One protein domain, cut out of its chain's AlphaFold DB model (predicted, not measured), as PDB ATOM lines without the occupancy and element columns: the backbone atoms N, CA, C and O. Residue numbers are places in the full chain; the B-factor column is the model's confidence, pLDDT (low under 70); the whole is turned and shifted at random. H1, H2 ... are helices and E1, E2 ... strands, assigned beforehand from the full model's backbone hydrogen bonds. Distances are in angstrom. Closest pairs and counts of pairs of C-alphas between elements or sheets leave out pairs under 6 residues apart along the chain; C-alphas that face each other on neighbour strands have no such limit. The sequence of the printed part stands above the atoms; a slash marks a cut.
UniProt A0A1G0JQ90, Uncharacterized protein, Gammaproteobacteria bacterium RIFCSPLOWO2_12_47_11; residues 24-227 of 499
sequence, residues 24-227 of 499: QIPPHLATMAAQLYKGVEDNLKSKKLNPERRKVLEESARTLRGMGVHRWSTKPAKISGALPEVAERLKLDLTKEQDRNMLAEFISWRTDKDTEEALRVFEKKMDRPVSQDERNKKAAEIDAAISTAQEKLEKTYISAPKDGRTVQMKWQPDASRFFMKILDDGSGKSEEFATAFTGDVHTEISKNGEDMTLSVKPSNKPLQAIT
ATOM      1  N   GLN A  24       5.017  31.442  31.291       73.25
ATOM      2  CA  GLN A  24       5.885  31.021  30.174       73.25
ATOM      3  C   GLN A  24       5.147  30.345  29.006       73.25
ATOM      4  O   GLN A  24       5.747  30.129  27.957       73.25
ATOM      5  N   ILE A  25       3.858  30.022  29.152       84.06
ATOM      6  CA  ILE A  25       3.082  29.367  28.088       84.06
ATOM      7  C   ILE A  25       2.461  30.442  27.191       84.06
ATOM      8  O   ILE A  25       1.797  31.342  27.716       84.06
ATOM      9  N   PRO A  26       2.590  30.345  25.854       89.69
ATOM     10  CA  PRO A  26       1.910  31.257  24.945       89.69
ATOM     11  C   PRO A  26       0.399  31.329  25.256       89.69
ATOM     12  O   PRO A  26      -0.262  30.283  25.310       89.69
ATOM     13  N   PRO A  27      -0.180  32.530  25.473       89.06
ATOM     14  CA  PRO A  27      -1.546  32.670  25.987       89.06
ATOM     15  C   PRO A  27      -2.623  31.976  25.145       89.06
ATOM     16  O   PRO A  27      -3.632  31.509  25.686       89.06
ATOM     17  N   HIS A  28      -2.425  31.889  23.826       90.38
ATOM     18  CA  HIS A  28      -3.346  31.198  22.929       90.38
ATOM     19  C   HIS A  28      -3.303  29.681  23.104       90.38
ATOM     20  O   HIS A  28      -4.364  29.070  23.199       90.38
ATOM     21  N   LEU A  29      -2.115  29.084  23.250       93.50
ATOM     22  CA  LEU A  29      -1.971  27.652  23.536       93.50
ATOM     23  C   LEU A  29      -2.559  27.302  24.908       93.50
ATOM     24  O   LEU A  29      -3.302  26.330  25.022       93.50
ATOM     25  N   ALA A  30      -2.310  28.130  25.930       93.00
ATOM     26  CA  ALA A  30      -2.889  27.938  27.262       93.00
ATOM     27  C   ALA A  30      -4.427  27.987  27.230       93.00
ATOM     28  O   ALA A  30      -5.098  27.157  27.842       93.00
ATOM     29  N   THR A  31      -4.996  28.930  26.474       92.81
ATOM     30  CA  THR A  31      -6.450  29.048  26.306       92.81
ATOM     31  C   THR A  31      -7.043  27.831  25.603       92.81
ATOM     32  O   THR A  31      -8.026  27.266  26.084       92.81
ATOM     33  N   MET A  32      -6.447  27.412  24.483       94.88
ATOM     34  CA  MET A  32      -6.902  26.248  23.717       94.88
ATOM     35  C   MET A  32      -6.808  24.962  24.546       94.88
ATOM     36  O   MET A  32      -7.769  24.194  24.596       94.88
ATOM     37  N   ALA A  33      -5.716  24.774  25.294       95.00
ATOM     38  CA  ALA A  33      -5.558  23.661  26.229       95.00
ATOM     39  C   ALA A  33      -6.629  23.669  27.330       95.00
ATOM     40  O   ALA A  33      -7.202  22.625  27.643       95.00
ATOM     41  N   ALA A  34      -6.947  24.838  27.893       94.75
ATOM     42  CA  ALA A  34      -7.975  24.976  28.921       94.75
ATOM     43  C   ALA A  34      -9.382  24.659  28.388       94.75
ATOM     44  O   ALA A  34     -10.164  23.989  29.067       94.75
ATOM     45  N   GLN A  35      -9.711  25.141  27.186       95.19
ATOM     46  CA  GLN A  35     -10.983  24.861  26.517       95.19
ATOM     47  C   GLN A  35     -11.120  23.370  26.203       95.19
ATOM     48  O   GLN A  35     -12.131  22.766  26.566       95.19
ATOM     49  N   LEU A  36     -10.078  22.764  25.624       95.25
ATOM     50  CA  LEU A  36     -10.056  21.341  25.308       95.25
ATOM     51  C   LEU A  36     -10.188  20.482  26.571       95.25
ATOM     52  O   LEU A  36     -11.057  19.616  26.622       95.25
ATOM     53  N   TYR A  37      -9.403  20.765  27.619       94.62
ATOM     54  CA  TYR A  37      -9.461  20.038  28.892       94.62
ATOM     55  C   TYR A  37     -10.862  20.052  29.512       94.62
ATOM     56  O   TYR A  37     -11.359  19.007  29.928       94.62
ATOM     57  N   LYS A  38     -11.519  21.221  29.557       93.44
ATOM     58  CA  LYS A  38     -12.891  21.325  30.080       93.44
ATOM     59  C   LYS A  38     -13.896  20.598  29.192       93.44
ATOM     60  O   LYS A  38     -14.799  19.955  29.713       93.44
ATOM     61  N   GLY A  39     -13.726  20.671  27.872       91.88
ATOM     62  CA  GLY A  39     -14.599  19.989  26.921       91.88
ATOM     63  C   GLY A  39     -14.560  18.461  27.031       91.88
ATOM     64  O   GLY A  39     -15.550  17.813  26.712       91.88
ATOM     65  N   VAL A  40     -13.454  17.883  27.514       92.12
ATOM     66  CA  VAL A  40     -13.305  16.426  27.688       92.12
ATOM     67  C   VAL A  40     -13.404  15.952  29.139       92.12
ATOM     68  O   VAL A  40     -13.173  14.774  29.415       92.12
ATOM     69  N   GLU A  41     -13.715  16.837  30.089       88.12
ATOM     70  CA  GLU A  41     -13.647  16.513  31.520       88.12
ATOM     71  C   GLU A  41     -14.577  15.350  31.905       88.12
ATOM     72  O   GLU A  41     -14.222  14.507  32.734       88.12
ATOM     73  N   ASP A  42     -15.744  15.264  31.270       85.25
ATOM     74  CA  ASP A  42     -16.690  14.166  31.476       85.25
ATOM     75  C   ASP A  42     -16.170  12.845  30.895       85.25
ATOM     76  O   ASP A  42     -16.327  11.785  31.508       85.25
ATOM     77  N   ASN A  43     -15.470  12.898  29.757       83.62
ATOM     78  CA  ASN A  43     -14.863  11.726  29.130       83.62
ATOM     79  C   ASN A  43     -13.738  11.153  30.005       83.62
ATOM     80  O   ASN A  43     -13.640   9.933  30.140       83.62
ATOM     81  N   LEU A  44     -12.953  12.015  30.668       83.12
ATOM     82  CA  LEU A  44     -11.928  11.607  31.640       83.12
ATOM     83  C   LEU A  44     -12.518  10.864  32.850       83.12
ATOM     84  O   LEU A  44     -11.834  10.056  33.472       83.12
ATOM     85  N   LYS A  45     -13.788  11.117  33.192       78.62
ATOM     86  CA  LYS A  45     -14.503  10.475  34.312       78.62
ATOM     87  C   LYS A  45     -15.303   9.236  33.882       78.62
ATOM     88  O   LYS A  45     -16.002   8.634  34.703       78.62
ATOM     89  N   SER A  46     -15.242   8.850  32.607       77.19
ATOM     90  CA  SER A  46     -16.070   7.777  32.058       77.19
ATOM     91  C   SER A  46     -15.699   6.401  32.622       77.19
ATOM     92  O   SER A  46     -14.607   5.872  32.413       77.19
ATOM     93  N   LYS A  47     -16.672   5.746  33.267       74.38
ATOM     94  CA  LYS A  47     -16.535   4.370  33.782       74.38
ATOM     95  C   LYS A  47     -16.670   3.283  32.706       74.38
ATOM     96  O   LYS A  47     -16.608   2.104  33.036       74.38
ATOM     97  N   LYS A  48     -16.887   3.655  31.440       77.69
ATOM     98  CA  LYS A  48     -17.066   2.699  30.332       77.69
ATOM     99  C   LYS A  48     -15.744   2.173  29.759       77.69
ATOM    100  O   LYS A  48     -15.759   1.188  29.034       77.69
ATOM    101  N   LEU A  49     -14.620   2.821  30.073       78.50
ATOM    102  CA  LEU A  49     -13.287   2.404  29.630       78.50
ATOM    103  C   LEU A  49     -12.768   1.220  30.451       78.50
ATOM    104  O   LEU A  49     -13.145   1.070  31.619       78.50
ATOM    105  N   ASN A  50     -11.876   0.420  29.859       83.75
ATOM    106  CA  ASN A  50     -11.164  -0.630  30.586       83.75
ATOM    107  C   ASN A  50     -10.332  -0.024  31.754       83.75
ATOM    108  O   ASN A  50     -10.029   1.176  31.739       83.75
ATOM    109  N   PRO A  51     -10.005  -0.805  32.801       87.31
ATOM    110  CA  PRO A  51      -9.329  -0.274  33.987       87.31
ATOM    111  C   PRO A  51      -7.959   0.355  33.699       87.31
ATOM    112  O   PRO A  51      -7.650   1.403  34.261       87.31
ATOM    113  N   GLU A  52      -7.171  -0.237  32.800       86.62
ATOM    114  CA  GLU A  52      -5.819   0.237  32.470       86.62
ATOM    115  C   GLU A  52      -5.836   1.591  31.753       86.62
ATOM    116  O   GLU A  52      -5.179   2.532  32.192       86.62
ATOM    117  N   ARG A  53      -6.661   1.757  30.711       88.75
ATOM    118  CA  ARG A  53      -6.785   3.047  30.009       88.75
ATOM    119  C   ARG A  53      -7.404   4.111  30.901       88.75
ATOM    120  O   ARG A  53      -7.053   5.282  30.792       88.75
ATOM    121  N   ARG A  54      -8.298   3.723  31.816       88.62
ATOM    122  CA  ARG A  54      -8.823   4.649  32.826       88.62
ATOM    123  C   ARG A  54      -7.713   5.149  33.749       88.62
ATOM    124  O   ARG A  54      -7.637   6.353  33.962       88.62
ATOM    125  N   LYS A  55      -6.848   4.260  34.248       89.81
ATOM    126  CA  LYS A  55      -5.688   4.630  35.076       89.81
ATOM    127  C   LYS A  55      -4.788   5.631  34.341       89.81
ATOM    128  O   LYS A  55      -4.466   6.670  34.911       89.81
ATOM    129  N   VAL A  56      -4.478   5.371  33.067       90.50
ATOM    130  CA  VAL A  56      -3.694   6.282  32.211       90.50
ATOM    131  C   VAL A  56      -4.360   7.660  32.088       90.50
ATOM    132  O   VAL A  56      -3.722   8.682  32.332       90.50
ATOM    133  N   LEU A  57      -5.665   7.721  31.803       91.44
ATOM    134  CA  LEU A  57      -6.392   8.998  31.730       91.44
ATOM    135  C   LEU A  57      -6.459   9.732  33.077       91.44
ATOM    136  O   LEU A  57      -6.392  10.961  33.110       91.44
ATOM    137  N   GLU A  58      -6.584   9.011  34.191       90.81
ATOM    138  CA  GLU A  58      -6.564   9.586  35.540       90.81
ATOM    139  C   GLU A  58      -5.181  10.145  35.908       90.81
ATOM    140  O   GLU A  58      -5.092  11.182  36.571       90.81
ATOM    141  N   GLU A  59      -4.100   9.490  35.482       90.88
ATOM    142  CA  GLU A  59      -2.726   9.992  35.608       90.88
ATOM    143  C   GLU A  59      -2.521  11.258  34.783       90.88
ATOM    144  O   GLU A  59      -2.197  12.303  35.349       90.88
ATOM    145  N   SER A  60      -2.868  11.218  33.501       91.44
ATOM    146  CA  SER A  60      -2.877  12.375  32.605       91.44
ATOM    147  C   SER A  60      -3.686  13.555  33.163       91.44
ATOM    148  O   SER A  60      -3.221  14.698  33.195       91.44
ATOM    149  N   ALA A  61      -4.882  13.301  33.700       91.56
ATOM    150  CA  ALA A  61      -5.703  14.332  34.327       91.56
ATOM    151  C   ALA A  61      -5.057  14.918  35.594       91.56
ATOM    152  O   ALA A  61      -5.210  16.117  35.855       91.56
ATOM    153  N   ARG A  62      -4.347  14.106  36.389       90.81
ATOM    154  CA  ARG A  62      -3.586  14.574  37.559       90.81
ATOM    155  C   ARG A  62      -2.428  15.475  37.140       90.81
ATOM    156  O   ARG A  62      -2.295  16.545  37.733       90.81
ATOM    157  N   THR A  63      -1.675  15.110  36.103       90.56
ATOM    158  CA  THR A  63      -0.582  15.926  35.547       90.56
ATOM    159  C   THR A  63      -1.086  17.305  35.120       90.56
ATOM    160  O   THR A  63      -0.599  18.330  35.601       90.56
ATOM    161  N   LEU A  64      -2.157  17.356  34.320       91.25
ATOM    162  CA  LEU A  64      -2.746  18.623  33.859       91.25
ATOM    163  C   LEU A  64      -3.318  19.471  35.002       91.25
ATOM    164  O   LEU A  64      -3.227  20.703  34.989       91.25
ATOM    165  N   ARG A  65      -3.898  18.837  36.030       90.31
ATOM    166  CA  ARG A  65      -4.335  19.553  37.239       90.31
ATOM    167  C   ARG A  65      -3.157  20.118  38.020       90.31
ATOM    168  O   ARG A  65      -3.271  21.251  38.486       90.31
ATOM    169  N   GLY A  66      -2.055  19.376  38.119       88.62
ATOM    170  CA  GLY A  66      -0.802  19.820  38.731       88.62
ATOM    171  C   GLY A  66      -0.209  21.049  38.040       88.62
ATOM    172  O   GLY A  66       0.225  21.971  38.720       88.62
ATOM    173  N   MET A  67      -0.301  21.115  36.707       87.62
ATOM    174  CA  MET A  67       0.074  22.296  35.911       87.62
ATOM    175  C   MET A  67      -0.912  23.471  36.038       87.62
ATOM    176  O   MET A  67      -0.625  24.585  35.604       87.62
ATOM    177  N   GLY A  68      -2.097  23.242  36.610       89.38
ATOM    178  CA  GLY A  68      -3.129  24.266  36.751       89.38
ATOM    179  C   GLY A  68      -3.990  24.495  35.507       89.38
ATOM    180  O   GLY A  68      -4.756  25.455  35.510       89.38
ATOM    181  N   VAL A  69      -3.950  23.611  34.498       90.50
ATOM    182  CA  VAL A  69      -4.692  23.754  33.219       90.50
ATOM    183  C   VAL A  69      -6.184  24.019  33.444       90.50
ATOM    184  O   VAL A  69      -6.782  24.897  32.829       90.50
ATOM    185  N   HIS A  70      -6.781  23.331  34.420       88.94
ATOM    186  CA  HIS A  70      -8.180  23.505  34.827       88.94
ATOM    187  C   HIS A  70      -8.550  24.931  35.296       88.94
ATOM    188  O   HIS A  70      -9.731  25.283  35.303       88.94
ATOM    189  N   ARG A  71      -7.565  25.746  35.699       89.44
ATOM    190  CA  ARG A  71      -7.737  27.133  36.177       89.44
ATOM    191  C   ARG A  71      -7.358  28.180  35.134       89.44
ATOM    192  O   ARG A  71      -7.570  29.364  35.384       89.44
ATOM    193  N   TRP A  72      -6.785  27.778  34.003       91.81
ATOM    194  CA  TRP A  72      -6.416  28.712  32.948       91.81
ATOM    195  C   TRP A  72      -7.653  29.365  32.321       91.81
ATOM    196  O   TRP A  72      -8.775  28.845  32.377       91.81
ATOM    197  N   SER A  73      -7.442  30.551  31.748       87.81
ATOM    198  CA  SER A  73      -8.496  31.290  31.061       87.81
ATOM    199  C   SER A  73      -9.028  30.471  29.888       87.81
ATOM    200  O   SER A  73      -8.263  29.987  29.069       87.81
ATOM    201  N   THR A  74     -10.351  30.374  29.772       86.75
ATOM    202  CA  THR A  74     -11.024  29.805  28.592       86.75
ATOM    203  C   THR A  74     -11.556  30.876  27.647       86.75
ATOM    204  O   THR A  74     -12.345  30.570  26.754       86.75
ATOM    205  N   LYS A  75     -11.184  32.146  27.861       86.06
ATOM    206  CA  LYS A  75     -11.541  33.240  26.953       86.06
ATOM    207  C   LYS A  75     -10.783  33.064  25.635       86.06
ATOM    208  O   LYS A  75      -9.562  33.035  25.724       86.06
ATOM    209  N   PRO A  76     -11.466  32.994  24.475       84.31
ATOM    210  CA  PRO A  76     -10.836  32.805  23.169       84.31
ATOM    211  C   PRO A  76      -9.618  33.704  22.945       84.31
ATOM    212  O   PRO A  76      -9.613  34.874  23.337       84.31
ATOM    213  N   ALA A  77      -8.589  33.143  22.319       85.56
ATOM    214  CA  ALA A  77      -7.328  33.838  22.105       85.56
ATOM    215  C   ALA A  77      -7.410  34.742  20.877       85.56
ATOM    216  O   ALA A  77      -7.950  34.331  19.858       85.56
ATOM    217  N   LYS A  78      -6.885  35.965  20.956       86.81
ATOM    218  CA  LYS A  78      -6.988  36.943  19.865       86.81
ATOM    219  C   LYS A  78      -5.956  36.683  18.765       86.81
ATOM    220  O   LYS A  78      -4.789  36.446  19.064       86.81
ATOM    221  N   ILE A  79      -6.379  36.828  17.513       85.56
ATOM    222  CA  ILE A  79      -5.528  36.915  16.323       85.56
ATOM    223  C   ILE A  79      -5.573  38.365  15.837       85.56
ATOM    224  O   ILE A  79      -6.517  38.794  15.169       85.56
ATOM    225  N   SER A  80      -4.566  39.152  16.208       81.12
ATOM    226  CA  SER A  80      -4.512  40.566  15.841       81.12
ATOM    227  C   SER A  80      -4.132  40.756  14.369       81.12
ATOM    228  O   SER A  80      -3.242  40.084  13.854       81.12
ATOM    229  N   GLY A  81      -4.780  41.711  13.698       80.62
ATOM    230  CA  GLY A  81      -4.430  42.142  12.338       80.62
ATOM    231  C   GLY A  81      -5.061  41.342  11.193       80.62
ATOM    232  O   GLY A  81      -5.145  41.872  10.095       80.62
ATOM    233  N   ALA A  82      -5.583  40.133  11.433       85.06
ATOM    234  CA  ALA A  82      -6.266  39.358  10.388       85.06
ATOM    235  C   ALA A  82      -7.600  39.995   9.961       85.06
ATOM    236  O   ALA A  82      -7.929  40.054   8.780       85.06
ATOM    237  N   LEU A  83      -8.388  40.481  10.927       88.88
ATOM    238  CA  LEU A  83      -9.764  40.908  10.666       88.88
ATOM    239  C   LEU A  83      -9.878  42.129   9.726       88.88
ATOM    240  O   LEU A  83     -10.695  42.065   8.804       88.88
ATOM    241  N   PRO A  84      -9.068  43.201   9.878       89.56
ATOM    242  CA  PRO A  84      -9.079  44.332   8.946       89.56
ATOM    243  C   PRO A  84      -8.698  43.945   7.513       89.56
ATOM    244  O   PRO A  84      -9.356  44.376   6.571       89.56
ATOM    245  N   GLU A  85      -7.699  43.077   7.347       89.75
ATOM    246  CA  GLU A  85      -7.225  42.612   6.035       89.75
ATOM    247  C   GLU A  85      -8.298  41.813   5.278       89.75
ATOM    248  O   GLU A  85      -8.463  41.954   4.060       89.75
ATOM    249  N   VAL A  86      -9.058  40.979   5.997       91.75
ATOM    250  CA  VAL A  86     -10.193  40.238   5.429       91.75
ATOM    251  C   VAL A  86     -11.338  41.194   5.085       91.75
ATOM    252  O   VAL A  86     -11.924  41.086   4.006       91.75
ATOM    253  N   ALA A  87     -11.639  42.158   5.961       91.81
ATOM    254  CA  ALA A  87     -12.676  43.161   5.725       91.81
ATOM    255  C   ALA A  87     -12.391  43.995   4.465       91.81
ATOM    256  O   ALA A  87     -13.285  44.175   3.635       91.81
ATOM    257  N   GLU A  88     -11.142  44.428   4.271       92.38
ATOM    258  CA  GLU A  88     -10.707  45.178   3.090       92.38
ATOM    259  C   GLU A  88     -10.928  44.379   1.799       92.38
ATOM    260  O   GLU A  88     -11.566  44.869   0.861       92.38
ATOM    261  N   ARG A  89     -10.508  43.108   1.769       91.69
ATOM    262  CA  ARG A  89     -10.712  42.213   0.613       91.69
ATOM    263  C   ARG A  89     -12.196  41.996   0.320       91.69
ATOM    264  O   ARG A  89     -12.615  41.962  -0.841       91.69
ATOM    265  N   LEU A  90     -13.032  41.890   1.351       92.38
ATOM    266  CA  LEU A  90     -14.486  41.778   1.207       92.38
ATOM    267  C   LEU A  90     -15.186  43.115   0.910       92.38
ATOM    268  O   LEU A  90     -16.375  43.106   0.586       92.38
ATOM    269  N   LYS A  91     -14.457  44.241   0.925       91.88
ATOM    270  CA  LYS A  91     -14.984  45.609   0.781       91.88
ATOM    271  C   LYS A  91     -16.049  45.929   1.838       91.88
ATOM    272  O   LYS A  91     -17.099  46.487   1.511       91.88
ATOM    273  N   LEU A  92     -15.784  45.527   3.079       91.69
ATOM    274  CA  LEU A  92     -16.624  45.752   4.253       91.69
ATOM    275  C   LEU A  92     -16.013  46.839   5.141       91.69
ATOM    276  O   LEU A  92     -14.805  46.861   5.367       91.69
ATOM    277  N   ASP A  93     -16.853  47.731   5.662       90.38
ATOM    278  CA  ASP A  93     -16.445  48.826   6.538       90.38
ATOM    279  C   ASP A  93     -16.688  48.460   8.008       90.38
ATOM    280  O   ASP A  93     -17.821  48.453   8.490       90.38
ATOM    281  N   LEU A  94     -15.611  48.192   8.752       87.25
ATOM    282  CA  LEU A  94     -15.677  47.785  10.164       87.25
ATOM    283  C   LEU A  94     -16.299  48.840  11.098       87.25
ATOM    284  O   LEU A  94     -16.650  48.519  12.238       87.25
ATOM    285  N   THR A  95     -16.474  50.087  10.649       87.44
ATOM    286  CA  THR A  95     -17.193  51.111  11.423       87.44
ATOM    287  C   THR A  95     -18.708  50.889  11.421       87.44
ATOM    288  O   THR A  95     -19.393  51.329  12.349       87.44
ATOM    289  N   LYS A  96     -19.242  50.155  10.434       90.25
ATOM    290  CA  LYS A  96     -20.672  49.866  10.283       90.25
ATOM    291  C   LYS A  96     -21.035  48.529  10.917       90.25
ATOM    292  O   LYS A  96     -20.462  47.490  10.607       90.25
ATOM    293  N   GLU A  97     -22.059  48.535  11.767       88.44
ATOM    294  CA  GLU A  97     -22.527  47.327  12.461       88.44
ATOM    295  C   GLU A  97     -22.983  46.223  11.496       88.44
ATOM    296  O   GLU A  97     -22.650  45.057  11.688       88.44
ATOM    297  N   GLN A  98     -23.684  46.589  10.420       88.88
ATOM    298  CA  GLN A  98     -24.139  45.641   9.402       88.88
ATOM    299  C   GLN A  98     -22.972  44.907   8.722       88.88
ATOM    300  O   GLN A  98     -23.043  43.695   8.525       88.88
ATOM    301  N   ASP A  99     -21.893  45.622   8.405       90.25
ATOM    302  CA  ASP A  99     -20.712  45.059   7.748       90.25
ATOM    303  C   ASP A  99     -19.911  44.177   8.717       90.25
ATOM    304  O   ASP A  99     -19.444  43.109   8.324       90.25
ATOM    305  N   ARG A 100     -19.835  44.550  10.005       88.75
ATOM    306  CA  ARG A 100     -19.278  43.681  11.059       88.75
ATOM    307  C   ARG A 100     -20.066  42.381  11.211       88.75
ATOM    308  O   ARG A 100     -19.463  41.315  11.305       88.75
ATOM    309  N   ASN A 101     -21.397  42.452  11.192       88.81
ATOM    310  CA  ASN A 101     -22.253  41.266  11.270       88.81
ATOM    311  C   ASN A 101     -22.079  40.369  10.036       88.81
ATOM    312  O   ASN A 101     -21.960  39.155  10.172       88.81
ATOM    313  N   MET A 102     -21.989  40.958   8.840       90.88
ATOM    314  CA  MET A 102     -21.723  40.208   7.611       90.88
ATOM    315  C   MET A 102     -20.346  39.532   7.632       90.88
ATOM    316  O   MET A 102     -20.212  38.382   7.218       90.88
ATOM    317  N   LEU A 103     -19.323  40.221   8.142       90.81
ATOM    318  CA  LEU A 103     -17.992  39.646   8.316       90.81
ATOM    319  C   LEU A 103     -18.013  38.478   9.313       90.81
ATOM    320  O   LEU A 103     -17.371  37.460   9.066       90.81
ATOM    321  N   ALA A 104     -18.782  38.580  10.403       89.56
ATOM    322  CA  ALA A 104     -18.952  37.492  11.370       89.56
ATOM    323  C   ALA A 104     -19.598  36.256  10.746       89.56
ATOM    324  O   ALA A 104     -19.116  35.141  10.950       89.56
ATOM    325  N   GLU A 105     -20.640  36.449   9.939       90.88
ATOM    326  CA  GLU A 105     -21.254  35.357   9.189       90.88
ATOM    327  C   GLU A 105     -20.282  34.730   8.183       90.88
ATOM    328  O   GLU A 105     -20.192  33.507   8.114       90.88
ATOM    329  N   PHE A 106     -19.506  35.544   7.459       92.94
ATOM    330  CA  PHE A 106     -18.495  35.045   6.529       92.94
ATOM    331  C   PHE A 106     -17.446  34.169   7.229       92.94
ATOM    332  O   PHE A 106     -17.164  33.064   6.766       92.94
ATOM    333  N   ILE A 107     -16.902  34.625   8.362       91.25
ATOM    334  CA  ILE A 107     -15.927  33.855   9.150       91.25
ATOM    335  C   ILE A 107     -16.546  32.557   9.690       91.25
ATOM    336  O   ILE A 107     -15.882  31.518   9.690       91.25
ATOM    337  N   SER A 108     -17.824  32.579  10.081       88.19
ATOM    338  CA  SER A 108     -18.551  31.365  10.465       88.19
ATOM    339  C   SER A 108     -18.684  30.390   9.292       88.19
ATOM    340  O   SER A 108     -18.372  29.215   9.450       88.19
ATOM    341  N   TRP A 109     -19.081  30.851   8.099       90.50
ATOM    342  CA  TRP A 109     -19.190  29.979   6.923       90.50
ATOM    343  C   TRP A 109     -17.848  29.392   6.506       90.50
ATOM    344  O   TRP A 109     -17.812  28.225   6.141       90.50
ATOM    345  N   ARG A 110     -16.761  30.168   6.596       90.06
ATOM    346  CA  ARG A 110     -15.386  29.694   6.364       90.06
ATOM    347  C   ARG A 110     -14.926  28.681   7.422       90.06
ATOM    348  O   ARG A 110     -13.982  27.934   7.217       90.06
ATOM    349  N   THR A 111     -15.528  28.687   8.603       81.31
ATOM    350  CA  THR A 111     -15.210  27.677   9.618       81.31
ATOM    351  C   THR A 111     -15.926  26.361   9.319       81.31
ATOM    352  O   THR A 111     -15.358  25.295   9.537       81.31
ATOM    353  N   ASP A 112     -17.147  26.431   8.788       78.69
ATOM    354  CA  ASP A 112     -17.953  25.253   8.443       78.69
ATOM    355  C   ASP A 112     -17.639  24.682   7.045       78.69
ATOM    356  O   ASP A 112     -17.960  23.531   6.750       78.69
ATOM    357  N   LYS A 113     -17.062  25.499   6.160       79.75
ATOM    358  CA  LYS A 113     -16.780  25.217   4.745       79.75
ATOM    359  C   LYS A 113     -15.442  25.836   4.349       79.75
ATOM    360  O   LYS A 113     -14.920  26.661   5.079       79.75
ATOM    361  N   ASP A 114     -14.907  25.525   3.174       86.31
ATOM    362  CA  ASP A 114     -13.725  26.243   2.682       86.31
ATOM    363  C   ASP A 114     -14.009  27.732   2.360       86.31
ATOM    364  O   ASP A 114     -15.157  28.189   2.264       86.31
ATOM    365  N   THR A 115     -12.935  28.514   2.218       90.94
ATOM    366  CA  THR A 115     -12.987  29.960   1.951       90.94
ATOM    367  C   THR A 115     -13.693  30.290   0.634       90.94
ATOM    368  O   THR A 115     -14.384  31.308   0.544       90.94
ATOM    369  N   GLU A 116     -13.555  29.442  -0.385       92.81
ATOM    370  CA  GLU A 116     -14.173  29.642  -1.696       92.81
ATOM    371  C   GLU A 116     -15.700  29.523  -1.600       92.81
ATOM    372  O   GLU A 116     -16.447  30.397  -2.041       92.81
ATOM    373  N   GLU A 117     -16.190  28.475  -0.955       92.25
ATOM    374  CA  GLU A 117     -17.609  28.239  -0.769       92.25
ATOM    375  C   GLU A 117     -18.233  29.276   0.183       92.25
ATOM    376  O   GLU A 117     -19.365  29.721  -0.039       92.25
ATOM    377  N   ALA A 118     -17.494  29.731   1.200       93.69
ATOM    378  CA  ALA A 118     -17.900  30.859   2.039       93.69
ATOM    379  C   ALA A 118     -18.038  32.159   1.224       93.69
ATOM    380  O   ALA A 118     -19.022  32.889   1.389       93.69
ATOM    381  N   LEU A 119     -17.107  32.423   0.299       94.62
ATOM    382  CA  LEU A 119     -17.187  33.553  -0.632       94.62
ATOM    383  C   LEU A 119     -18.400  33.436  -1.555       94.62
ATOM    384  O   LEU A 119     -19.122  34.415  -1.725       94.62
ATOM    385  N   ARG A 120     -18.697  32.244  -2.078       93.44
ATOM    386  CA  ARG A 120     -19.884  32.016  -2.916       93.44
ATOM    387  C   ARG A 120     -21.181  32.364  -2.178       93.44
ATOM    388  O   ARG A 120     -22.074  32.996  -2.749       93.44
ATOM    389  N   VAL A 121     -21.301  31.961  -0.909       93.75
ATOM    390  CA  VAL A 121     -22.462  32.303  -0.067       93.75
ATOM    391  C   VAL A 121     -22.527  33.811   0.186       93.75
ATOM    392  O   VAL A 121     -23.595  34.409   0.036       93.75
ATOM    393  N   PHE A 122     -21.390  34.434   0.502       94.19
ATOM    394  CA  PHE A 122     -21.277  35.876   0.717       94.19
ATOM    395  C   PHE A 122     -21.683  36.689  -0.523       94.19
ATOM    396  O   PHE A 122     -22.518  37.586  -0.426       94.19
ATOM    397  N   GLU A 123     -21.162  36.346  -1.699       92.94
ATOM    398  CA  GLU A 123     -21.458  36.999  -2.982       92.94
ATOM    399  C   GLU A 123     -22.946  36.951  -3.316       92.94
ATOM    400  O   GLU A 123     -23.533  37.964  -3.702       92.94
ATOM    401  N   LYS A 124     -23.575  35.785  -3.112       92.06
ATOM    402  CA  LYS A 124     -25.014  35.606  -3.311       92.06
ATOM    403  C   LYS A 124     -25.828  36.474  -2.353       92.06
ATOM    404  O   LYS A 124     -26.846  37.027  -2.756       92.06
ATOM    405  N   LYS A 125     -25.401  36.591  -1.092       92.06
ATOM    406  CA  LYS A 125     -26.098  37.402  -0.084       92.06
ATOM    407  C   LYS A 125     -25.939  38.906  -0.332       92.06
ATOM    408  O   LYS A 125     -26.856  39.665  -0.036       92.06
ATOM    409  N   MET A 126     -24.803  39.322  -0.890       90.19
ATOM    410  CA  MET A 126     -24.492  40.722  -1.194       90.19
ATOM    411  C   MET A 126     -24.941  41.171  -2.594       90.19
ATOM    412  O   MET A 126     -24.723  42.333  -2.928       90.19
ATOM    413  N   ASP A 127     -25.533  40.274  -3.392       90.19
ATOM    414  CA  ASP A 127     -25.896  40.485  -4.803       90.19
ATOM    415  C   ASP A 127     -24.711  40.991  -5.653       90.19
ATOM    416  O   ASP A 127     -24.801  41.938  -6.432       90.19
ATOM    417  N   ARG A 128     -23.537  40.378  -5.440       87.88
ATOM    418  CA  ARG A 128     -22.262  40.730  -6.092       87.88
ATOM    419  C   ARG A 128     -21.578  39.481  -6.652       87.88
ATOM    420  O   ARG A 128     -20.551  39.068  -6.113       87.88
ATOM    421  N   PRO A 129     -22.138  38.846  -7.693       85.12
ATOM    422  CA  PRO A 129     -21.516  37.675  -8.293       85.12
ATOM    423  C   PRO A 129     -20.189  38.057  -8.961       85.12
ATOM    424  O   PRO A 129     -20.120  39.039  -9.700       85.12
ATOM    425  N   VAL A 130     -19.153  37.255  -8.728       88.94
ATOM    426  CA  VAL A 130     -17.876  37.324  -9.455       88.94
ATOM    427  C   VAL A 130     -17.637  36.026 -10.223       88.94
ATOM    428  O   VAL A 130     -18.337  35.025 -10.025       88.94
ATOM    429  N   SER A 131     -16.668  36.042 -11.139       92.19
ATOM    430  CA  SER A 131     -16.270  34.835 -11.864       92.19
ATOM    431  C   SER A 131     -15.621  33.811 -10.922       92.19
ATOM    432  O   SER A 131     -15.139  34.152  -9.841       92.19
ATOM    433  N   GLN A 132     -15.584  32.545 -11.343       91.50
ATOM    434  CA  GLN A 132     -14.930  31.482 -10.576       91.50
ATOM    435  C   GLN A 132     -13.436  31.772 -10.352       91.50
ATOM    436  O   GLN A 132     -12.944  31.623  -9.237       91.50
ATOM    437  N   ASP A 133     -12.730  32.250 -11.380       92.44
ATOM    438  CA  ASP A 133     -11.300  32.572 -11.286       92.44
ATOM    439  C   ASP A 133     -11.033  33.722 -10.307       92.44
ATOM    440  O   ASP A 133     -10.082  33.679  -9.524       92.44
ATOM    441  N   GLU A 134     -11.894  34.745 -10.315       91.88
ATOM    442  CA  GLU A 134     -11.799  35.863  -9.378       91.88
ATOM    443  C   GLU A 134     -12.088  35.410  -7.942       91.88
ATOM    444  O   GLU A 134     -11.369  35.809  -7.022       91.88
ATOM    445  N   ARG A 135     -13.073  34.523  -7.744       94.00
ATOM    446  CA  ARG A 135     -13.365  33.927  -6.434       94.00
ATOM    447  C   ARG A 135     -12.182  33.124  -5.904       94.00
ATOM    448  O   ARG A 135     -11.791  33.331  -4.760       94.00
ATOM    449  N   ASN A 136     -11.582  32.272  -6.732       92.25
ATOM    450  CA  ASN A 136     -10.430  31.452  -6.350       92.25
ATOM    451  C   ASN A 136      -9.240  32.325  -5.939       92.25
ATOM    452  O   ASN A 136      -8.621  32.099  -4.898       92.25
ATOM    453  N   LYS A 137      -8.949  33.370  -6.724       93.38
ATOM    454  CA  LYS A 137      -7.897  34.340  -6.396       93.38
ATOM    455  C   LYS A 137      -8.175  35.031  -5.059       93.38
ATOM    456  O   LYS A 137      -7.291  35.119  -4.212       93.38
ATOM    457  N   LYS A 138      -9.411  35.483  -4.853       93.44
ATOM    458  CA  LYS A 138      -9.825  36.167  -3.628       93.44
ATOM    459  C   LYS A 138      -9.789  35.251  -2.402       93.44
ATOM    460  O   LYS A 138      -9.403  35.706  -1.328       93.44
ATOM    461  N   ALA A 139     -10.157  33.980  -2.557       93.62
ATOM    462  CA  ALA A 139     -10.049  32.973  -1.505       93.62
ATOM    463  C   ALA A 139      -8.591  32.824  -1.048       93.62
ATOM    464  O   ALA A 139      -8.303  32.996   0.133       93.62
ATOM    465  N   ALA A 140      -7.667  32.644  -1.998       92.88
ATOM    466  CA  ALA A 140      -6.238  32.537  -1.712       92.88
ATOM    467  C   ALA A 140      -5.670  33.796  -1.029       92.88
ATOM    468  O   ALA A 140      -4.879  33.693  -0.094       92.88
ATOM    469  N   GLU A 141      -6.089  34.992  -1.454       92.94
ATOM    470  CA  GLU A 141      -5.674  36.255  -0.827       92.94
ATOM    471  C   GLU A 141      -6.182  36.404   0.616       92.94
ATOM    472  O   GLU A 141      -5.482  36.987   1.448       92.94
ATOM    473  N   ILE A 142      -7.391  35.914   0.913       93.06
ATOM    474  CA  ILE A 142      -7.967  35.905   2.266       93.06
ATOM    475  C   ILE A 142      -7.236  34.893   3.149       93.06
ATOM    476  O   ILE A 142      -6.857  35.234   4.271       93.06
ATOM    477  N   ASP A 143      -7.001  33.679   2.649       91.12
ATOM    478  CA  ASP A 143      -6.281  32.650   3.398       91.12
ATOM    479  C   ASP A 143      -4.844  33.081   3.700       91.12
ATOM    480  O   ASP A 143      -4.409  32.970   4.843       91.12
ATOM    481  N   ALA A 144      -4.149  33.697   2.739       90.56
ATOM    482  CA  ALA A 144      -2.820  34.261   2.962       90.56
ATOM    483  C   ALA A 144      -2.812  35.327   4.072       90.56
ATOM    484  O   ALA A 144      -1.942  35.303   4.940       90.56
ATOM    485  N   ALA A 145      -3.796  36.236   4.089       89.50
ATOM    486  CA  ALA A 145      -3.890  37.271   5.120       89.50
ATOM    487  C   ALA A 145      -4.080  36.683   6.529       89.50
ATOM    488  O   ALA A 145      -3.474  37.157   7.495       89.50
ATOM    489  N   ILE A 146      -4.896  35.631   6.648       89.31
ATOM    490  CA  ILE A 146      -5.096  34.915   7.911       89.31
ATOM    491  C   ILE A 146      -3.809  34.180   8.307       89.31
ATOM    492  O   ILE A 146      -3.348  34.347   9.436       89.31
ATOM    493  N   SER A 147      -3.186  33.438   7.388       88.19
ATOM    494  CA  SER A 147      -1.952  32.693   7.655       88.19
ATOM    495  C   SER A 147      -0.811  33.604   8.113       88.19
ATOM    496  O   SER A 147      -0.179  33.314   9.127       88.19
ATOM    497  N   THR A 148      -0.603  34.763   7.478       89.25
ATOM    498  CA  THR A 148       0.406  35.750   7.912       89.25
ATOM    499  C   THR A 148       0.156  36.266   9.333       89.25
ATOM    500  O   THR A 148       1.096  36.517  10.090       89.25
ATOM    501  N   ALA A 149      -1.107  36.431   9.737       86.94
ATOM    502  CA  ALA A 149      -1.422  36.813  11.110       86.94
ATOM    503  C   ALA A 149      -1.131  35.673  12.105       86.94
ATOM    504  O   ALA A 149      -0.685  35.930  13.225       86.94
ATOM    505  N   GLN A 150      -1.344  34.423  11.692       88.81
ATOM    506  CA  GLN A 150      -1.103  33.228  12.501       88.81
ATOM    507  C   GLN A 150       0.382  32.844  12.599       88.81
ATOM    508  O   GLN A 150       0.784  32.275  13.608       88.81
ATOM    509  N   GLU A 151       1.221  33.182  11.617       86.94
ATOM    510  CA  GLU A 151       2.674  32.925  11.640       86.94
ATOM    511  C   GLU A 151       3.384  33.534  12.855       86.94
ATOM    512  O   GLU A 151       4.394  33.008  13.314       86.94
ATOM    513  N   LYS A 152       2.841  34.626  13.402       84.69
ATOM    514  CA  LYS A 152       3.386  35.316  14.583       84.69
ATOM    515  C   LYS A 152       3.106  34.591  15.898       84.69
ATOM    516  O   LYS A 152       3.595  35.012  16.943       84.69
ATOM    517  N   LEU A 153       2.263  33.564  15.872       88.94
ATOM    518  CA  LEU A 153       1.838  32.825  17.048       88.94
ATOM    519  C   LEU A 153       2.628  31.522  17.157       88.94
ATOM    520  O   LEU A 153       2.746  30.762  16.196       88.94
ATOM    521  N   GLU A 154       3.109  31.234  18.364       90.75
ATOM    522  CA  GLU A 154       3.811  29.984  18.650       90.75
ATOM    523  C   GLU A 154       2.935  28.765  18.348       90.75
ATOM    524  O   GLU A 154       1.804  28.653  18.827       90.75
ATOM    525  N   LYS A 155       3.457  27.822  17.566       92.62
ATOM    526  CA  LYS A 155       2.706  26.626  17.152       92.62
ATOM    527  C   LYS A 155       2.916  25.450  18.096       92.62
ATOM    528  O   LYS A 155       2.166  24.479  18.045       92.62
ATOM    529  N   THR A 156       3.951  25.474  18.932       91.38
ATOM    530  CA  THR A 156       4.298  24.346  19.801       91.38
ATOM    531  C   THR A 156       4.837  24.831  21.136       91.38
ATOM    532  O   THR A 156       5.521  25.845  21.214       91.38
ATOM    533  N   TYR A 157       4.523  24.093  22.195       91.19
ATOM    534  CA  TYR A 157       5.082  24.291  23.524       91.19
ATOM    535  C   TYR A 157       5.317  22.929  24.178       91.19
ATOM    536  O   TYR A 157       4.450  22.059  24.108       91.19
ATOM    537  N   ILE A 158       6.475  22.741  24.811       87.88
ATOM    538  CA  ILE A 158       6.841  21.507  25.515       87.88
ATOM    539  C   ILE A 158       7.222  21.875  26.945       87.88
ATOM    540  O   ILE A 158       7.991  22.805  27.175       87.88
ATOM    541  N   SER A 159       6.685  21.136  27.908       85.06
ATOM    542  CA  SER A 159       6.994  21.282  29.326       85.06
ATOM    543  C   SER A 159       7.238  19.917  29.943       85.06
ATOM    544  O   SER A 159       6.484  18.988  29.681       85.06
ATOM    545  N   ALA A 160       8.215  19.828  30.839       81.81
ATOM    546  CA  ALA A 160       8.413  18.675  31.710       81.81
ATOM    547  C   ALA A 160       8.072  19.082  33.155       81.81
ATOM    548  O   ALA A 160       8.884  19.751  33.807       81.81
ATOM    549  N   PRO A 161       6.851  18.812  33.665       76.25
ATOM    550  CA  PRO A 161       6.522  19.100  35.052       76.25
ATOM    551  C   PRO A 161       7.381  18.259  36.011       76.25
ATOM    552  O   PRO A 161       8.076  17.320  35.633       76.25
ATOM    553  N   LYS A 162       7.343  18.602  37.303       71.81
ATOM    554  CA  LYS A 162       8.194  17.968  38.331       71.81
ATOM    555  C   LYS A 162       7.959  16.464  38.519       71.81
ATOM    556  O   LYS A 162       8.740  15.829  39.217       71.81
ATOM    557  N   ASP A 163       6.868  15.930  37.985       71.06
ATOM    558  CA  ASP A 163       6.544  14.507  38.038       71.06
ATOM    559  C   ASP A 163       7.283  13.681  36.973       71.06
ATOM    560  O   ASP A 163       7.067  12.478  36.917       71.06
ATOM    561  N   GLY A 164       8.161  14.302  36.172       75.19
ATOM    562  CA  GLY A 164       9.017  13.628  35.189       75.19
ATOM    563  C   GLY A 164       8.356  13.413  33.829       75.19
ATOM    564  O   GLY A 164       9.035  13.070  32.868       75.19
ATOM    565  N   ARG A 165       7.052  13.675  33.717       86.81
ATOM    566  CA  ARG A 165       6.292  13.499  32.476       86.81
ATOM    567  C   ARG A 165       6.542  14.644  31.511       86.81
ATOM    568  O   ARG A 165       6.844  15.758  31.925       86.81
ATOM    569  N   THR A 166       6.335  14.407  30.225       88.56
ATOM    570  CA  THR A 166       6.367  15.462  29.208       88.56
ATOM    571  C   THR A 166       4.949  15.825  28.792       88.56
ATOM    572  O   THR A 166       4.129  14.956  28.516       88.56
ATOM    573  N   VAL A 167       4.654  17.123  28.735       89.69
ATOM    574  CA  VAL A 167       3.404  17.677  28.212       89.69
ATOM    575  C   VAL A 167       3.725  18.545  27.007       89.69
ATOM    576  O   VAL A 167       4.413  19.560  27.126       89.69
ATOM    577  N   GLN A 168       3.203  18.154  25.851       91.38
ATOM    578  CA  GLN A 168       3.358  18.872  24.593       91.38
ATOM    579  C   GLN A 168       2.017  19.457  24.162       91.38
ATOM    580  O   GLN A 168       1.001  18.771  24.162       91.38
ATOM    581  N   MET A 169       2.020  20.717  23.749       93.56
ATOM    582  CA  MET A 169       0.897  21.383  23.100       93.56
ATOM    583  C   MET A 169       1.300  21.720  21.674       93.56
ATOM    584  O   MET A 169       2.362  22.307  21.467       93.56
ATOM    585  N   LYS A 170       0.466  21.369  20.699       93.69
ATOM    586  CA  LYS A 170       0.731  21.623  19.281       93.69
ATOM    587  C   LYS A 170      -0.522  22.167  18.614       93.69
ATOM    588  O   LYS A 170      -1.585  21.562  18.696       93.69
ATOM    589  N   TRP A 171      -0.384  23.298  17.942       93.50
ATOM    590  CA  TRP A 171      -1.412  23.884  17.097       93.50
ATOM    591  C   TRP A 171      -0.990  23.763  15.634       93.50
ATOM    592  O   TRP A 171       0.110  24.166  15.261       93.50
ATOM    593  N   GLN A 172      -1.873  23.198  14.816       91.25
ATOM    594  CA  GLN A 172      -1.721  23.080  13.371       91.25
ATOM    595  C   GLN A 172      -2.807  23.933  12.704       91.25
ATOM    596  O   GLN A 172      -3.939  23.464  12.565       91.25
ATOM    597  N   PRO A 173      -2.492  25.184  12.315       87.94
ATOM    598  CA  PRO A 173      -3.472  26.083  11.713       87.94
ATOM    599  C   PRO A 173      -4.050  25.532  10.405       87.94
ATOM    600  O   PRO A 173      -5.263  25.558  10.225       87.94
ATOM    601  N   ASP A 174      -3.205  24.943   9.553       83.00
ATOM    602  CA  ASP A 174      -3.603  24.422   8.235       83.00
ATOM    603  C   ASP A 174      -4.584  23.246   8.343       83.00
ATOM    604  O   ASP A 174      -5.524  23.129   7.564       83.00
ATOM    605  N   ALA A 175      -4.404  22.399   9.361       84.25
ATOM    606  CA  ALA A 175      -5.310  21.293   9.663       84.25
ATOM    607  C   ALA A 175      -6.496  21.718  10.548       84.25
ATOM    608  O   ALA A 175      -7.357  20.893  10.839       84.25
ATOM    609  N   SER A 176      -6.528  22.974  11.015       88.62
ATOM    610  CA  SER A 176      -7.473  23.466  12.026       88.62
ATOM    611  C   SER A 176      -7.549  22.556  13.260       88.62
ATOM    612  O   SER A 176      -8.627  22.284  13.783       88.62
ATOM    613  N   ARG A 177      -6.395  22.076  13.742       92.06
ATOM    614  CA  ARG A 177      -6.312  21.142  14.875       92.06
ATOM    615  C   ARG A 177      -5.421  21.635  15.998       92.06
ATOM    616  O   ARG A 177      -4.396  22.283  15.779       92.06
ATOM    617  N   PHE A 178      -5.805  21.276  17.215       94.19
ATOM    618  CA  PHE A 178      -5.015  21.478  18.417       94.19
ATOM    619  C   PHE A 178      -4.883  20.171  19.194       94.19
ATOM    620  O   PHE A 178      -5.864  19.456  19.412       94.19
ATOM    621  N   PHE A 179      -3.666  19.905  19.658       92.69
ATOM    622  CA  PHE A 179      -3.316  18.706  20.400       92.69
ATOM    623  C   PHE A 179      -2.659  19.060  21.713       92.69
ATOM    624  O   PHE A 179      -1.833  19.971  21.798       92.69
ATOM    625  N   MET A 180      -2.965  18.253  22.718       93.69
ATOM    626  CA  MET A 180      -2.196  18.191  23.945       93.69
ATOM    627  C   MET A 180      -1.822  16.729  24.190       93.69
ATOM    628  O   MET A 180      -2.699  15.890  24.370       93.69
ATOM    629  N   LYS A 181      -0.525  16.424  24.148       92.75
ATOM    630  CA  LYS A 181       0.033  15.086  24.363       92.75
ATOM    631  C   LYS A 181       0.696  15.032  25.738       92.75
ATOM    632  O   LYS A 181       1.333  15.999  26.155       92.75
ATOM    633  N   ILE A 182       0.530  13.920  26.440       91.06
ATOM    634  CA  ILE A 182       1.180  13.629  27.720       91.06
ATOM    635  C   ILE A 182       1.904  12.304  27.562       91.06
ATOM    636  O   ILE A 182       1.284  11.321  27.159       91.06
ATOM    637  N   LEU A 183       3.194  12.305  27.870       88.75
ATOM    638  CA  LEU A 183       4.090  11.167  27.718       88.75
ATOM    639  C   LEU A 183       4.771  10.890  29.062       88.75
ATOM    640  O   LEU A 183       5.286  11.813  29.698       88.75
ATOM    641  N   ASP A 184       4.761   9.632  29.483       87.88
ATOM    642  CA  ASP A 184       5.547   9.107  30.600       87.88
ATOM    643  C   ASP A 184       6.459   8.032  30.017       87.88
ATOM    644  O   ASP A 184       5.970   7.076  29.419       87.88
ATOM    645  N   ASP A 185       7.769   8.220  30.143       77.06
ATOM    646  CA  ASP A 185       8.783   7.340  29.564       77.06
ATOM    647  C   ASP A 185       9.030   6.072  30.399       77.06
ATOM    648  O   ASP A 185       9.879   5.256  30.029       77.06
ATOM    649  N   GLY A 186       8.294   5.899  31.506       75.19
ATOM    650  CA  GLY A 186       8.447   4.787  32.442       75.19
ATOM    651  C   GLY A 186       9.663   4.932  33.362       75.19
ATOM    652  O   GLY A 186      10.091   3.958  33.988       75.19
ATOM    653  N   SER A 187      10.267   6.121  33.448       67.94
ATOM    654  CA  SER A 187      11.410   6.347  34.328       67.94
ATOM    655  C   SER A 187      11.029   6.222  35.815       67.94
ATOM    656  O   SER A 187      10.041   6.755  36.321       67.94
ATOM    657  N   GLY A 188      11.843   5.483  36.576       67.50
ATOM    658  CA  GLY A 188      11.632   5.270  38.011       67.50
ATOM    659  C   GLY A 188      10.708   4.092  38.338       67.50
ATOM    660  O   GLY A 188      11.132   2.942  38.255       67.50
ATOM    661  N   LYS A 189       9.499   4.370  38.846       64.88
ATOM    662  CA  LYS A 189       8.505   3.350  39.262       64.88
ATOM    663  C   LYS A 189       7.166   3.465  38.512       64.88
ATOM    664  O   LYS A 189       6.221   2.779  38.903       64.88
ATOM    665  N   SER A 190       7.049   4.362  37.530       74.94
ATOM    666  CA  SER A 190       5.856   4.482  36.686       74.94
ATOM    667  C   SER A 190       5.891   3.470  35.544       74.94
ATOM    668  O   SER A 190       6.948   3.005  35.128       74.94
ATOM    669  N   GLU A 191       4.704   3.109  35.073       84.19
ATOM    670  CA  GLU A 191       4.524   2.377  33.823       84.19
ATOM    671  C   GLU A 191       4.577   3.385  32.671       84.19
ATOM    672  O   GLU A 191       4.068   4.498  32.810       84.19
ATOM    673  N   GLU A 192       5.171   3.001  31.545       86.25
ATOM    674  CA  GLU A 192       5.218   3.851  30.355       86.25
ATOM    675  C   GLU A 192       3.812   4.025  29.767       86.25
ATOM    676  O   GLU A 192       3.057   3.056  29.631       86.25
ATOM    677  N   PHE A 193       3.441   5.254  29.410       89.31
ATOM    678  CA  PHE A 193       2.154   5.521  28.775       89.31
ATOM    679  C   PHE A 193       2.165   6.789  27.925       89.31
ATOM    680  O   PHE A 193       2.955   7.713  28.131       89.31
ATOM    681  N   ALA A 194       1.188   6.872  27.021       89.62
ATOM    682  CA  ALA A 194       0.906   8.077  26.254       89.62
ATOM    683  C   ALA A 194      -0.588   8.420  26.279       89.62
ATOM    684  O   ALA A 194      -1.466   7.554  26.314       89.62
ATOM    685  N   THR A 195      -0.908   9.711  26.283       91.44
ATOM    686  CA  THR A 195      -2.280  10.211  26.135       91.44
ATOM    687  C   THR A 195      -2.308  11.394  25.183       91.44
ATOM    688  O   THR A 195      -1.537  12.333  25.368       91.44
ATOM    689  N   ALA A 196      -3.232  11.401  24.223       92.88
ATOM    690  CA  ALA A 196      -3.537  12.583  23.424       92.88
ATOM    691  C   ALA A 196      -4.942  13.105  23.694       92.88
ATOM    692  O   ALA A 196      -5.910  12.354  23.827       92.88
ATOM    693  N   PHE A 197      -5.016  14.427  23.721       94.25
ATOM    694  CA  PHE A 197      -6.226  15.217  23.722       94.25
ATOM    695  C   PHE A 197      -6.293  15.933  22.380       94.25
ATOM    696  O   PHE A 197      -5.370  16.685  22.055       94.25
ATOM    697  N   THR A 198      -7.380  15.745  21.640       93.62
ATOM    698  CA  THR A 198      -7.526  16.290  20.284       93.62
ATOM    699  C   THR A 198      -8.752  17.183  20.192       93.62
ATOM    700  O   THR A 198      -9.852  16.799  20.601       93.62
ATOM    701  N   GLY A 199      -8.567  18.377  19.636       94.00
ATOM    702  CA  GLY A 199      -9.641  19.329  19.401       94.00
ATOM    703  C   GLY A 199      -9.566  19.990  18.033       94.00
ATOM    704  O   GLY A 199      -8.480  20.202  17.488       94.00
ATOM    705  N   ASP A 200     -10.736  20.340  17.517       93.44
ATOM    706  CA  ASP A 200     -10.905  21.118  16.297       93.44
ATOM    707  C   ASP A 200     -10.880  22.609  16.662       93.44
ATOM    708  O   ASP A 200     -11.546  23.061  17.603       93.44
ATOM    709  N   VAL A 201     -10.043  23.361  15.951       91.81
ATOM    710  CA  VAL A 201      -9.837  24.796  16.151       91.81
ATOM    711  C   VAL A 201     -10.797  25.547  15.247       91.81
ATOM    712  O   VAL A 201     -10.775  25.398  14.029       91.81
ATOM    713  N   HIS A 202     -11.600  26.412  15.846       89.25
ATOM    714  CA  HIS A 202     -12.522  27.284  15.144       89.25
ATOM    715  C   HIS A 202     -12.067  28.731  15.259       89.25
ATOM    716  O   HIS A 202     -11.481  29.158  16.258       89.25
ATOM    717  N   THR A 203     -12.355  29.488  14.206       87.81
ATOM    718  CA  THR A 203     -12.088  30.917  14.166       87.81
ATOM    719  C   THR A 203     -13.409  31.661  14.292       87.81
ATOM    720  O   THR A 203     -14.323  31.463  13.501       87.81
ATOM    721  N   GLU A 204     -13.520  32.525  15.292       87.25
ATOM    722  CA  GLU A 204     -14.730  33.291  15.586       87.25
ATOM    723  C   GLU A 204     -14.401  34.781  15.658       87.25
ATOM    724  O   GLU A 204     -13.287  35.162  16.020       87.25
ATOM    725  N   ILE A 205     -15.371  35.650  15.379       85.75
ATOM    726  CA  ILE A 205     -15.218  37.074  15.690       85.75
ATOM    727  C   ILE A 205     -15.560  37.303  17.162       85.75
ATOM    728  O   ILE A 205     -16.570  36.828  17.681       85.75
ATOM    729  N   SER A 206     -14.700  38.056  17.838       82.69
ATOM    730  CA  SER A 206     -14.907  38.534  19.203       82.69
ATOM    731  C   SER A 206     -16.251  39.258  19.380       82.69
ATOM    732  O   SER A 206     -16.784  39.874  18.462       82.69
ATOM    733  N   LYS A 207     -16.797  39.247  20.602       72.50
ATOM    734  CA  LYS A 207     -18.108  39.862  20.899       72.50
ATOM    735  C   LYS A 207     -18.177  41.374  20.634       72.50
ATOM    736  O   LYS A 207     -19.266  41.891  20.426       72.50
ATOM    737  N   ASN A 208     -17.046  42.078  20.685       72.25
ATOM    738  CA  ASN A 208     -16.922  43.497  20.327       72.25
ATOM    739  C   ASN A 208     -16.778  43.722  18.810       72.25
ATOM    740  O   ASN A 208     -16.863  44.860  18.369       72.25
ATOM    741  N   GLY A 209     -16.598  42.667  18.009       72.31
ATOM    742  CA  GLY A 209     -16.522  42.758  16.549       72.31
ATOM    743  C   GLY A 209     -15.187  43.277  16.008       72.31
ATOM    744  O   GLY A 209     -15.107  43.593  14.825       72.31
ATOM    745  N   GLU A 210     -14.165  43.401  16.858       75.62
ATOM    746  CA  GLU A 210     -12.894  44.068  16.525       75.62
ATOM    747  C   GLU A 210     -11.761  43.076  16.247       75.62
ATOM    748  O   GLU A 210     -10.881  43.341  15.433       75.62
ATOM    749  N   ASP A 211     -11.794  41.920  16.908       82.50
ATOM    750  CA  ASP A 211     -10.765  40.892  16.810       82.50
ATOM    751  C   ASP A 211     -11.321  39.586  16.248       82.50
ATOM    752  O   ASP A 211     -12.444  39.178  16.561       82.50
ATOM    753  N   MET A 212     -10.479  38.890  15.493       88.19
ATOM    754  CA  MET A 212     -10.634  37.468  15.215       88.19
ATOM    755  C   MET A 212     -10.088  36.674  16.408       88.19
ATOM    756  O   MET A 212      -9.113  37.082  17.037       88.19
ATOM    757  N   THR A 213     -10.720  35.561  16.758       90.19
ATOM    758  CA  THR A 213     -10.375  34.764  17.936       90.19
ATOM    759  C   THR A 213     -10.342  33.273  17.636       90.19
ATOM    760  O   THR A 213     -11.079  32.798  16.779       90.19
ATOM    761  N   LEU A 214      -9.491  32.546  18.359       90.75
ATOM    762  CA  LEU A 214      -9.361  31.094  18.307       90.75
ATOM    763  C   LEU A 214     -10.128  30.459  19.467       90.75
ATOM    764  O   LEU A 214      -9.915  30.816  20.635       90.75
ATOM    765  N   SER A 215     -10.981  29.497  19.139       90.56
ATOM    766  CA  SER A 215     -11.646  28.609  20.087       90.56
ATOM    767  C   SER A 215     -11.356  27.151  19.724       90.56
ATOM    768  O   SER A 215     -11.107  26.831  18.566       90.56
ATOM    769  N   VAL A 216     -11.350  26.255  20.710       93.62
ATOM    770  CA  VAL A 216     -11.179  24.813  20.492       93.62
ATOM    771  C   VAL A 216     -12.361  24.054  21.060       93.62
ATOM    772  O   VAL A 216     -12.780  24.287  22.198       93.62
ATOM    773  N   LYS A 217     -12.872  23.109  20.271       92.56
ATOM    774  CA  LYS A 217     -13.859  22.120  20.707       92.56
ATOM    775  C   LYS A 217     -13.244  20.722  20.645       92.56
ATOM    776  O   LYS A 217     -12.423  20.474  19.769       92.56
ATOM    777  N   PRO A 218     -13.606  19.805  21.557       92.88
ATOM    778  CA  PRO A 218     -13.190  18.411  21.445       92.88
ATOM    779  C   PRO A 218     -13.597  17.827  20.090       92.88
ATOM    780  O   PRO A 218     -14.730  18.034  19.657       92.88
ATOM    781  N   SER A 219     -12.690  17.085  19.456       90.69
ATOM    782  CA  SER A 219     -12.992  16.387  18.206       90.69
ATOM    783  C   SER A 219     -13.914  15.181  18.444       90.69
ATOM    784  O   SER A 219     -14.244  14.830  19.579       90.69
ATOM    785  N   ASN A 220     -14.300  14.479  17.373       85.06
ATOM    786  CA  ASN A 220     -15.113  13.255  17.466       85.06
ATOM    787  C   ASN A 220     -14.446  12.129  18.281       85.06
ATOM    788  O   ASN A 220     -15.134  11.313  18.898       85.06
ATOM    789  N   LYS A 221     -13.108  12.074  18.287       83.94
ATOM    790  CA  LYS A 221     -12.300  11.161  19.108       83.94
ATOM    791  C   LYS A 221     -11.328  12.003  19.936       83.94
ATOM    792  O   LYS A 221     -10.152  12.098  19.596       83.94
ATOM    793  N   PRO A 222     -11.813  12.650  21.004       85.88
ATOM    794  CA  PRO A 222     -11.057  13.714  21.645       85.88
ATOM    795  C   PRO A 222     -10.017  13.201  22.641       85.88
ATOM    796  O   PRO A 222      -9.244  14.000  23.158       85.88
ATOM    797  N   LEU A 223     -10.026  11.899  22.948       88.69
ATOM    798  CA  LEU A 223      -9.113  11.257  23.885       88.69
ATOM    799  C   LEU A 223      -8.613   9.930  23.324       88.69
ATOM    800  O   LEU A 223      -9.414   9.057  22.981       88.69
ATOM    801  N   GLN A 224      -7.299   9.763  23.354       87.94
ATOM    802  CA  GLN A 224      -6.618   8.504  23.100       87.94
ATOM    803  C   GLN A 224      -5.682   8.214  24.266       87.94
ATOM    804  O   GLN A 224      -4.948   9.093  24.705       87.94
ATOM    805  N   ALA A 225      -5.753   6.996  24.796       89.06
ATOM    806  CA  ALA A 225      -4.920   6.528  25.895       89.06
ATOM    807  C   ALA A 225      -4.256   5.224  25.478       89.06
ATOM    808  O   ALA A 225      -4.947   4.297  25.045       89.06
ATOM    809  N   ILE A 226      -2.939   5.194  25.622       85.94
ATOM    810  CA  ILE A 226      -2.061   4.122  25.182       85.94
ATOM    811  C   ILE A 226      -1.365   3.602  26.430       85.94
ATOM    812  O   ILE A 226      -0.661   4.353  27.108       85.94
ATOM    813  N   THR A 227      -1.657   2.355  26.783       86.31
ATOM    814  CA  THR A 227      -1.141   1.717  28.000       86.31
ATOM    815  C   THR A 227       0.223   1.095  27.739       86.31
ATOM    816  O   THR A 227       0.548   0.812  26.590       86.31
TER     817      THR A 227
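Overview. This is residues 24 to 227 of the 499 residues of an uncharacterized protein of Gammaproteobacteria bacterium RIFCSPLOWO2_12_47_11 (UniProt A0A1G0JQ90). A six-stranded sheet, twisted and curled like part of a barrel, wraps round H1, and H3 crosses the same face near the end that holds the loop of residues 185 to 192. At the other end H4, H5, H6 and H7 make a helical lobe, which lengthens the body. The printed part has 204 residues, running H1 H2 H3 E1 H4 H5 H6 H7 E2 E3 E4 E5 E6, of mixed class; the sheet's order is E1 E6 E5 E4 E3 E2, all antiparallel. It is only just compact, close to loose, with a radius of gyration of the C-alphas of 20.0 A, and only just elongated, spanning 66 by 33 by 26 A.

Arrangement. H1, residues 27 to 39, is on the sheet; its closest C-alphas to E6, residues 212 to 226, are Met 32 and Val 216, 5.5 A apart. H2, residues 41 to 44, touches residues 54 to 61 of H3, residues 51 to 66, closest at C-alphas 44 and 57, 6.1 A. H3 is on the same face as H1, at a height over the sheet of 8.9 A. E1, residues 77 to 79, is an edge strand beside E6, with N 79 and O 212 2.8 A apart. H4, residues 82 to 90, only grazes the sheet with residues 82 to 84. H5, residues 97 to 112, is on the opposite face from H1; it forms a helical hairpin with H6, residues 115 to 125, at a steep tilt of 41 degrees, closest at C-alphas 109 and 118, 5.1 A. H7, residues 132 to 150, touches H4 at a shallow tilt of 15 degrees, opposite ways, closest at C-alphas 82 and 146, 5.2 A. E2, residues 156 to 159, E3, residues 166 to 172, E4, residues 177 to 184, E5, residues 193 to 205, and E6 form a meander, each strand the antiparallel neighbour of the one before; within hydrogen-bond range are N 157 and O 169, 2.9 A, N 168 and O 181, 2.9 A, N 182 and O 195, 2.8 A, and N 202 and O 215, 2.8 A. Every O i to N i+4 pair is within range in the helices but H2, which is too short for one.

Along the chain. H1 begins at C-alpha 27, (-1.546, 32.670, 25.987). H3 is 22.3 A long, H5 22.9 A and H7 27.0 A, from C-alpha 132 at (-14.930, 31.482, -10.576). E5 measures 38.3 A and E6 35.8 A; E6 bends by 65 degrees at residue 220 and ends at (-2.061, 4.122, 25.182).

Size, cuts and confidence. The C-alphas farthest apart, Asp 127 and Lys 189, are 67.1 A apart. The printed part has no cut and no long link. Mean pLDDT of the printed part is 88.1; residues 187 to 189 are under 70.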